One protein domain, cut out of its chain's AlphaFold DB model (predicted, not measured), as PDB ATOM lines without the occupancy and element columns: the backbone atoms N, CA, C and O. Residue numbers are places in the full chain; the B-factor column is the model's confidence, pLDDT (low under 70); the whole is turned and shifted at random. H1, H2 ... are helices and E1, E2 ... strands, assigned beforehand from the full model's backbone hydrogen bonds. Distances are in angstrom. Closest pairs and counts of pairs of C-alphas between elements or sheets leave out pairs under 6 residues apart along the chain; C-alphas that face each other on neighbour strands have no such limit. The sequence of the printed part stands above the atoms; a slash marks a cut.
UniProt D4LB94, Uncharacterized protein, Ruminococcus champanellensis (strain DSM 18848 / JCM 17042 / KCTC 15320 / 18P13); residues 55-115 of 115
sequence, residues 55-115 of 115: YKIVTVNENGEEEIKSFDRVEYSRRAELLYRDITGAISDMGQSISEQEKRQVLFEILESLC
ATOM      1  N   TYR A  55      69.260  11.712  46.157       81.50
ATOM      2  CA  TYR A  55      68.523  11.126  47.270       81.50
ATOM      3  C   TYR A  55      67.190  11.858  47.437       81.50
ATOM      4  O   TYR A  55      67.150  13.088  47.437       81.50
ATOM      5  N   LYS A  56      66.106  11.092  47.582       85.31
ATOM      6  CA  LYS A  56      64.761  11.589  47.894       85.31
ATOM      7  C   LYS A  56      64.283  10.872  49.158       85.31
ATOM      8  O   LYS A  56      64.297   9.642  49.201       85.31
ATOM      9  N   ILE A  57      63.920  11.638  50.182       86.12
ATOM     10  CA  ILE A  57      63.313  11.158  51.425       86.12
ATOM     11  C   ILE A  57      61.857  11.611  51.415       86.12
ATOM     12  O   ILE A  57      61.582  12.788  51.190       86.12
ATOM     13  N   VAL A  58      60.946  10.666  51.632       88.44
ATOM     14  CA  VAL A  58      59.511  10.927  51.756       88.44
ATOM     15  C   VAL A  58      59.102  10.556  53.171       88.44
ATOM     16  O   VAL A  58      59.256   9.399  53.570       88.44
ATOM     17  N   THR A  59      58.602  11.537  53.912       85.19
ATOM     18  CA  THR A  59      58.089  11.360  55.271       85.19
ATOM     19  C   THR A  59      56.596  11.647  55.268       85.19
ATOM     20  O   THR A  59      56.139  12.544  54.566       85.19
ATOM     21  N   VAL A  60      55.831  10.887  56.046       88.44
ATOM     22  CA  VAL A  60      54.398  11.129  56.238       88.44
ATOM     23  C   VAL A  60      54.206  11.659  57.648       88.44
ATOM     24  O   VAL A  60      54.605  10.997  58.607       88.44
ATOM     25  N   ASN A  61      53.629  12.851  57.774       83.25
ATOM     26  CA  ASN A  61      53.351  13.444  59.078       83.25
ATOM     27  C   ASN A  61      52.113  12.803  59.740       83.25
ATOM     28  O   ASN A  61      51.388  12.013  59.134       83.25
ATOM     29  N   GLU A  62      51.838  13.166  60.995       85.00
ATOM     30  CA  GLU A  62      50.677  12.658  61.749       85.00
ATOM     31  C   GLU A  62      49.325  12.980  61.083       85.00
ATOM     32  O   GLU A  62      48.335  12.289  61.321       85.00
ATOM     33  N   ASN A  63      49.287  13.996  60.215       82.25
ATOM     34  CA  ASN A  63      48.098  14.411  59.468       82.25
ATOM     35  C   ASN A  63      47.931  13.652  58.138       82.25
ATOM     36  O   ASN A  63      46.947  13.873  57.432       82.25
ATOM     37  N   GLY A  64      48.864  12.757  57.796       86.12
ATOM     38  CA  GLY A  64      48.865  12.007  56.541       86.12
ATOM     39  C   GLY A  64      49.377  12.798  55.335       86.12
ATOM     40  O   GLY A  64      49.203  12.347  54.206       86.12
ATOM     41  N   GLU A  65      49.981  13.967  55.547       87.00
ATOM     42  CA  GLU A  65      50.593  14.757  54.481       87.00
ATOM     43  C   GLU A  65      52.025  14.276  54.230       87.00
ATOM     44  O   GLU A  65      52.789  14.015  55.165       87.00
ATOM     45  N   GLU A  66      52.381  14.166  52.951       87.88
ATOM     46  CA  GLU A  66      53.724  13.795  52.520       87.88
ATOM     47  C   GLU A  66      54.629  15.030  52.468       87.88
ATOM     48  O   GLU A  66      54.344  16.004  51.769       87.88
ATOM     49  N   GLU A  67      55.756  14.964  53.169       83.81
ATOM     50  CA  GLU A  67      56.859  15.906  53.030       83.81
ATOM     51  C   GLU A  67      57.985  15.242  52.231       83.81
ATOM     52  O   GLU A  67      58.485  14.171  52.588       83.81
ATOM     53  N   ILE A  68      58.386  15.882  51.130       84.75
ATOM     54  CA  ILE A  68      59.426  15.381  50.231       84.75
ATOM     55  C   ILE A  68      60.667  16.259  50.367       84.75
ATOM     56  O   ILE A  68      60.636  17.444  50.038       84.75
ATOM     57  N   LYS A  69      61.781  15.655  50.792       83.88
ATOM     58  CA  LYS A  69      63.100  16.299  50.860       83.88
ATOM     59  C   LYS A  69      64.039  15.654  49.842       83.88
ATOM     60  O   LYS A  69      64.196  14.432  49.819       83.88
ATOM     61  N   SER A  70      64.667  16.464  48.994       82.12
ATOM     62  CA  SER A  70      65.580  16.010  47.939       82.12
ATOM     63  C   SER A  70      66.934  16.705  48.043       82.12
ATOM     64  O   SER A  70      67.023  17.902  48.310       82.12
ATOM     65  N   PHE A  71      68.009  15.941  47.858       84.00
ATOM     66  CA  PHE A  71      69.372  16.465  47.855       84.00
ATOM     67  C   PHE A  71      70.274  15.663  46.921       84.00
ATOM     68  O   PHE A  71      70.117  14.452  46.728       84.00
ATOM     69  N   ASP A  72      71.251  16.356  46.348       82.19
ATOM     70  CA  ASP A  72      72.203  15.764  45.419       82.19
ATOM     71  C   ASP A  72      73.316  15.035  46.175       82.19
ATOM     72  O   ASP A  72      73.823  15.502  47.202       82.19
ATOM     73  N   ARG A  73      73.753  13.882  45.655       80.88
ATOM     74  CA  ARG A  73      74.956  13.236  46.176       80.88
ATOM     75  C   ARG A  73      76.170  14.082  45.832       80.88
ATOM     76  O   ARG A  73      76.548  14.209  44.670       80.88
ATOM     77  N   VAL A  74      76.838  14.552  46.872       83.31
ATOM     78  CA  VAL A  74      78.137  15.216  46.780       83.31
ATOM     79  C   VAL A  74      79.271  14.228  47.057       83.31
ATOM     80  O   VAL A  74      79.098  13.241  47.780       83.31
ATOM     81  N   GLU A  75      80.446  14.474  46.477       84.19
ATOM     82  CA  GLU A  75      81.651  13.735  46.856       84.19
ATOM     83  C   GLU A  75      82.012  14.027  48.314       84.19
ATOM     84  O   GLU A  75      81.954  15.167  48.784       84.19
ATOM     85  N   TYR A  76      82.377  12.980  49.053       84.69
ATOM     86  CA  TYR A  76      82.762  13.131  50.447       84.69
ATOM     87  C   TYR A  76      84.092  13.872  50.549       84.69
ATOM     88  O   TYR A  76      85.086  13.510  49.926       84.69
ATOM     89  N   SER A  77      84.135  14.883  51.415       91.81
ATOM     90  CA  SER A  77      85.413  15.386  51.908       91.81
ATOM     91  C   SER A  77      86.040  14.371  52.868       91.81
ATOM     92  O   SER A  77      85.340  13.582  53.505       91.81
ATOM     93  N   ARG A  78      87.355  14.459  53.097       91.50
ATOM     94  CA  ARG A  78      88.032  13.652  54.131       91.50
ATOM     95  C   ARG A  78      87.390  13.800  55.518       91.50
ATOM     96  O   ARG A  78      87.392  12.856  56.297       91.50
ATOM     97  N   ARG A  79      86.831  14.976  55.838       93.06
ATOM     98  CA  ARG A  79      86.107  15.207  57.102       93.06
ATOM     99  C   ARG A  79      84.750  14.498  57.113       93.06
ATOM    100  O   ARG A  79      84.371  13.965  58.149       93.06
ATOM    101  N   ALA A  80      84.058  14.447  55.975       91.88
ATOM    102  CA  ALA A  80      82.813  13.694  55.834       91.88
ATOM    103  C   ALA A  80      83.042  12.177  55.963       91.88
ATOM    104  O   ALA A  80      82.245  11.491  56.592       91.88
ATOM    105  N   GLU A  81      84.163  11.653  55.453       92.50
ATOM    106  CA  GLU A  81      84.534  10.246  55.667       92.50
ATOM    107  C   GLU A  81      84.774   9.908  57.142       92.50
ATOM    108  O   GLU A  81      84.399   8.822  57.584       92.50
ATOM    109  N   LEU A  82      85.399  10.817  57.901       94.19
ATOM    110  CA  LEU A  82      85.583  10.641  59.344       94.19
ATOM    111  C   LEU A  82      84.229  10.594  60.055       94.19
ATOM    112  O   LEU A  82      83.958   9.627  60.756       94.19
ATOM    113  N   LEU A  83      83.349  11.559  59.771       94.06
ATOM    114  CA  LEU A  83      81.996  11.587  60.330       94.06
ATOM    115  C   LEU A  83      81.225  10.294  60.030       94.06
ATOM    116  O   LEU A  83      80.596   9.727  60.916       94.06
ATOM    117  N   TYR A  84      81.308   9.795  58.793       93.12
ATOM    118  CA  TYR A  84      80.675   8.535  58.414       93.12
ATOM    119  C   TYR A  84      81.178   7.357  59.261       93.12
ATOM    120  O   TYR A  84      80.376   6.546  59.725       93.12
ATOM    121  N   ARG A  85      82.496   7.257  59.478       95.00
ATOM    122  CA  ARG A  85      83.090   6.187  60.295       95.00
ATOM    123  C   ARG A  85      82.677   6.299  61.755       95.00
ATOM    124  O   ARG A  85      82.332   5.278  62.336       95.00
ATOM    125  N   ASP A  86      82.663   7.509  62.305       95.81
ATOM    126  CA  ASP A  86      82.288   7.754  63.698       95.81
ATOM    127  C   ASP A  86      80.818   7.385  63.945       95.81
ATOM    128  O   ASP A  86      80.517   6.647  64.881       95.81
ATOM    129  N   ILE A  87      79.908   7.810  63.058       93.62
ATOM    130  CA  ILE A  87      78.481   7.456  63.140       93.62
ATOM    131  C   ILE A  87      78.292   5.944  62.982       93.62
ATOM    132  O   ILE A  87      77.591   5.318  63.774       93.62
ATOM    133  N   THR A  88      78.932   5.333  61.981       93.25
ATOM    134  CA  THR A  88      78.807   3.885  61.744       93.25
ATOM    135  C   THR A  88      79.356   3.080  62.923       93.25
ATOM    136  O   THR A  88      78.751   2.086  63.319       93.25
ATOM    137  N   GLY A  89      80.472   3.528  63.510       94.19
ATOM    138  CA  GLY A  89      81.059   2.958  64.717       94.19
ATOM    139  C   GLY A  89      80.098   3.035  65.897       94.19
ATOM    140  O   GLY A  89      79.731   2.000  66.436       94.19
ATOM    141  N   ALA A  90      79.581   4.226  66.208       93.44
ATOM    142  CA  ALA A  90      78.632   4.420  67.303       93.44
ATOM    143  C   ALA A  90      77.377   3.534  67.166       93.44
ATOM    144  O   ALA A  90      76.936   2.913  68.132       93.44
ATOM    145  N   ILE A  91      76.821   3.411  65.955       92.94
ATOM    146  CA  ILE A  91      75.650   2.557  65.684       92.94
ATOM    147  C   ILE A  91      75.986   1.060  65.814       92.94
ATOM    148  O   ILE A  91      75.151   0.265  66.272       92.94
ATOM    149  N   SER A  92      77.196   0.665  65.413       90.38
ATOM    150  CA  SER A  92      77.701  -0.702  65.571       90.38
ATOM    151  C   SER A  92      77.948  -1.046  67.040       90.38
ATOM    152  O   SER A  92      77.580  -2.137  67.472       90.38
ATOM    153  N   ASP A  93      78.502  -0.113  67.814       93.12
ATOM    154  CA  ASP A  93      78.811  -0.276  69.238       93.12
ATOM    155  C   ASP A  93      77.547  -0.466  70.078       93.12
ATOM    156  O   ASP A  93      77.552  -1.223  71.047       93.12
ATOM    157  N   MET A  94      76.425   0.134  69.660       92.25
ATOM    158  CA  MET A  94      75.119  -0.149  70.260       92.25
ATOM    159  C   MET A  94      74.666  -1.602  70.053       92.25
ATOM    160  O   MET A  94      73.740  -2.047  70.721       92.25
ATOM    161  N   GLY A  95      75.281  -2.361  69.137       85.69
ATOM    162  CA  GLY A  95      75.111  -3.810  69.022       85.69
ATOM    163  C   GLY A  95      73.647  -4.254  69.036       85.69
ATOM    164  O   GLY A  95      72.864  -3.816  68.195       85.69
ATOM    165  N   GLN A  96      73.303  -5.108  70.001       84.25
ATOM    166  CA  GLN A  96      71.937  -5.579  70.278       84.25
ATOM    167  C   GLN A  96      71.264  -4.823  71.438       84.25
ATOM    168  O   GLN A  96      70.199  -5.225  71.898       84.25
ATOM    169  N   SER A  97      71.887  -3.759  71.954       90.75
ATOM    170  CA  SER A  97      71.341  -2.952  73.052       90.75
ATOM    171  C   SER A  97      70.115  -2.138  72.637       90.75
ATOM    172  O   SER A  97      69.315  -1.791  73.496       90.75
ATOM    173  N   ILE A  98      69.967  -1.868  71.338       93.06
ATOM    174  CA  ILE A  98      68.776  -1.273  70.723       93.06
ATOM    175  C   ILE A  98      68.443  -2.023  69.434       93.06
ATOM    176  O   ILE A  98      69.326  -2.582  68.769       93.06
ATOM    177  N   SER A  99      67.168  -2.015  69.070       93.06
ATOM    178  CA  SER A  99      66.670  -2.628  67.844       93.06
ATOM    179  C   SER A  99      67.178  -1.910  66.587       93.06
ATOM    180  O   SER A  99      67.564  -0.739  66.607       93.06
ATOM    181  N   GLU A 100      67.146  -2.596  65.440       91.12
ATOM    182  CA  GLU A 100      67.438  -1.952  64.152       91.12
ATOM    183  C   GLU A 100      66.461  -0.815  63.835       91.12
ATOM    184  O   GLU A 100      66.839   0.161  63.192       91.12
ATOM    185  N   GLN A 101      65.209  -0.933  64.279       92.75
ATOM    186  CA  GLN A 101      64.186   0.096  64.135       92.75
ATOM    187  C   GLN A 101      64.583   1.375  64.875       92.75
ATOM    188  O   GLN A 101      64.568   2.438  64.261       92.75
ATOM    189  N   GLU A 102      65.024   1.276  66.132       93.56
ATOM    190  CA  GLU A 102      65.515   2.433  66.897       93.56
ATOM    191  C   GLU A 102      66.737   3.071  66.224       93.56
ATOM    192  O   GLU A 102      66.802   4.289  66.082       93.56
ATOM    193  N   LYS A 103      67.673   2.257  65.714       93.25
ATOM    194  CA  LYS A 103      68.833   2.761  64.955       93.25
ATOM    195  C   LYS A 103      68.408   3.551  63.716       93.25
ATOM    196  O   LYS A 103      68.971   4.608  63.443       93.25
ATOM    197  N   ARG A 104      67.427   3.043  62.959       92.56
ATOM    198  CA  ARG A 104      66.876   3.732  61.780       92.56
ATOM    199  C   ARG A 104      66.213   5.045  62.184       92.56
ATOM    200  O   ARG A 104      66.490   6.056  61.550       92.56
ATOM    201  N   GLN A 105      65.393   5.031  63.233       92.19
ATOM    202  CA  GLN A 105      64.691   6.219  63.712       92.19
ATOM    203  C   GLN A 105      65.669   7.328  64.114       92.19
ATOM    204  O   GLN A 105      65.555   8.437  63.606       92.19
ATOM    205  N   VAL A 106      66.692   7.014  64.917       92.50
ATOM    206  CA  VAL A 106      67.716   7.994  65.325       92.50
ATOM    207  C   VAL A 106      68.412   8.625  64.114       92.50
ATOM    208  O   VAL A 106      68.609   9.836  64.072       92.50
ATOM    209  N   LEU A 107      68.779   7.829  63.102       92.50
ATOM    210  CA  LEU A 107      69.409   8.357  61.888       92.50
ATOM    211  C   LEU A 107      68.463   9.259  61.085       92.50
ATOM    212  O   LEU A 107      68.908  10.274  60.552       92.50
ATOM    213  N   PHE A 108      67.179   8.903  61.003       90.25
ATOM    214  CA  PHE A 108      66.174   9.722  60.330       90.25
ATOM    215  C   PHE A 108      65.926  11.047  61.053       90.25
ATOM    216  O   PHE A 108      65.931  12.078  60.392       90.25
ATOM    217  N   GLU A 109      65.807  11.051  62.382       89.44
ATOM    218  CA  GLU A 109      65.639  12.281  63.171       89.44
ATOM    219  C   GLU A 109      66.859  13.213  63.036       89.44
ATOM    220  O   GLU A 109      66.714  14.427  62.886       89.44
ATOM    221  N   ILE A 110      68.080  12.655  63.002       90.38
ATOM    222  CA  ILE A 110      69.294  13.436  62.716       90.38
ATOM    223  C   ILE A 110      69.210  14.062  61.318       90.38
ATOM    224  O   ILE A 110      69.479  15.254  61.172       90.38
ATOM    225  N   LEU A 111      68.833  13.290  60.294       87.94
ATOM    226  CA  LEU A 111      68.679  13.801  58.926       87.94
ATOM    227  C   LEU A 111      67.593  14.878  58.825       87.94
ATOM    228  O   LEU A 111      67.785  15.868  58.120       87.94
ATOM    229  N   GLU A 112      66.485  14.706  59.540       84.69
ATOM    230  CA  GLU A 112      65.387  15.664  59.579       84.69
ATOM    231  C   GLU A 112      65.826  16.996  60.191       84.69
ATOM    232  O   GLU A 112      65.494  18.037  59.636       84.69
ATOM    233  N   SER A 113      66.643  16.969  61.250       84.88
ATOM    234  CA  SER A 113      67.173  18.176  61.907       84.88
ATOM    235  C   SER A 113      68.186  18.978  61.077       84.88
ATOM    236  O   SER A 113      68.455  20.140  61.384       84.88
ATOM    237  N   LEU A 114      68.789  18.358  60.056       81.75
ATOM    238  CA  LEU A 114      69.759  18.997  59.159       81.75
ATOM    239  C   LEU A 114      69.097  19.718  57.975       81.75
ATOM    240  O   LEU A 114      69.798  20.404  57.228       81.75
ATOM    241  N   CYS A 115      67.789  19.529  57.796       65.31
ATOM    242  CA  CYS A 115      66.977  20.138  56.750       65.31
ATOM    243  C   CYS A 115      66.146  21.284  57.328       65.31
ATOM    244  O   CYS A 115      66.145  22.366  56.704       65.31
TER     245      CYS A 115
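Overview. This is residues 55 to 115 of the 115 residues of an uncharacterized protein of Ruminococcus champanellensis (strain DSM 18848 / JCM 17042 / KCTC 15320 / 18P13) (UniProt D4LB94). A loose, flat open frame: a two-strand hairpin, E1 and E2, makes one side, helix H1 the opposite side, and H2 folds back between them, making a narrow V with H1. The printed part has 61 residues, in the order E1, E2, H1, H2; the strands are antiparallel and the class is mixed, helices and strands. It is loose, with a radius of gyration of the C-alphas of 14.0 A, and spans 35 by 32 by 15 A.

Along the chain. Strand E1, residues 55 to 60, begins at C-alpha 55 (68.523, 11.126, 47.270). Strand E2 is residues 66 to 72, 19.9 A long. Helix H1, residues 78 to 93, measures 22.5 A. Helix H2, residues 100 to 113, measures 20.3 A and ends at C-alpha 113 (67.173, 18.176, 61.907).

Arrangement. In the hairpin of E1 and E2, N 57 and O 69 are 2.8 A apart, within hydrogen-bond range. E1 and H2 are near each other. H1 and H2 are close but not clearly touching, the closest C-alphas, of Ile 91 and Lys 103, 6.9 A apart; they run opposite ways at a shallow tilt of 34 degrees, only just short of steep. E1 and H1 are apart. In H1 and H2 every O i to N i+4 pair is within hydrogen-bond range.

Size, cuts and confidence. The C-alphas of Asn 63 and Arg 78 are farthest apart, 40.3 A. The printed part has no cut and no long link. Residue 115 is under pLDDT 70.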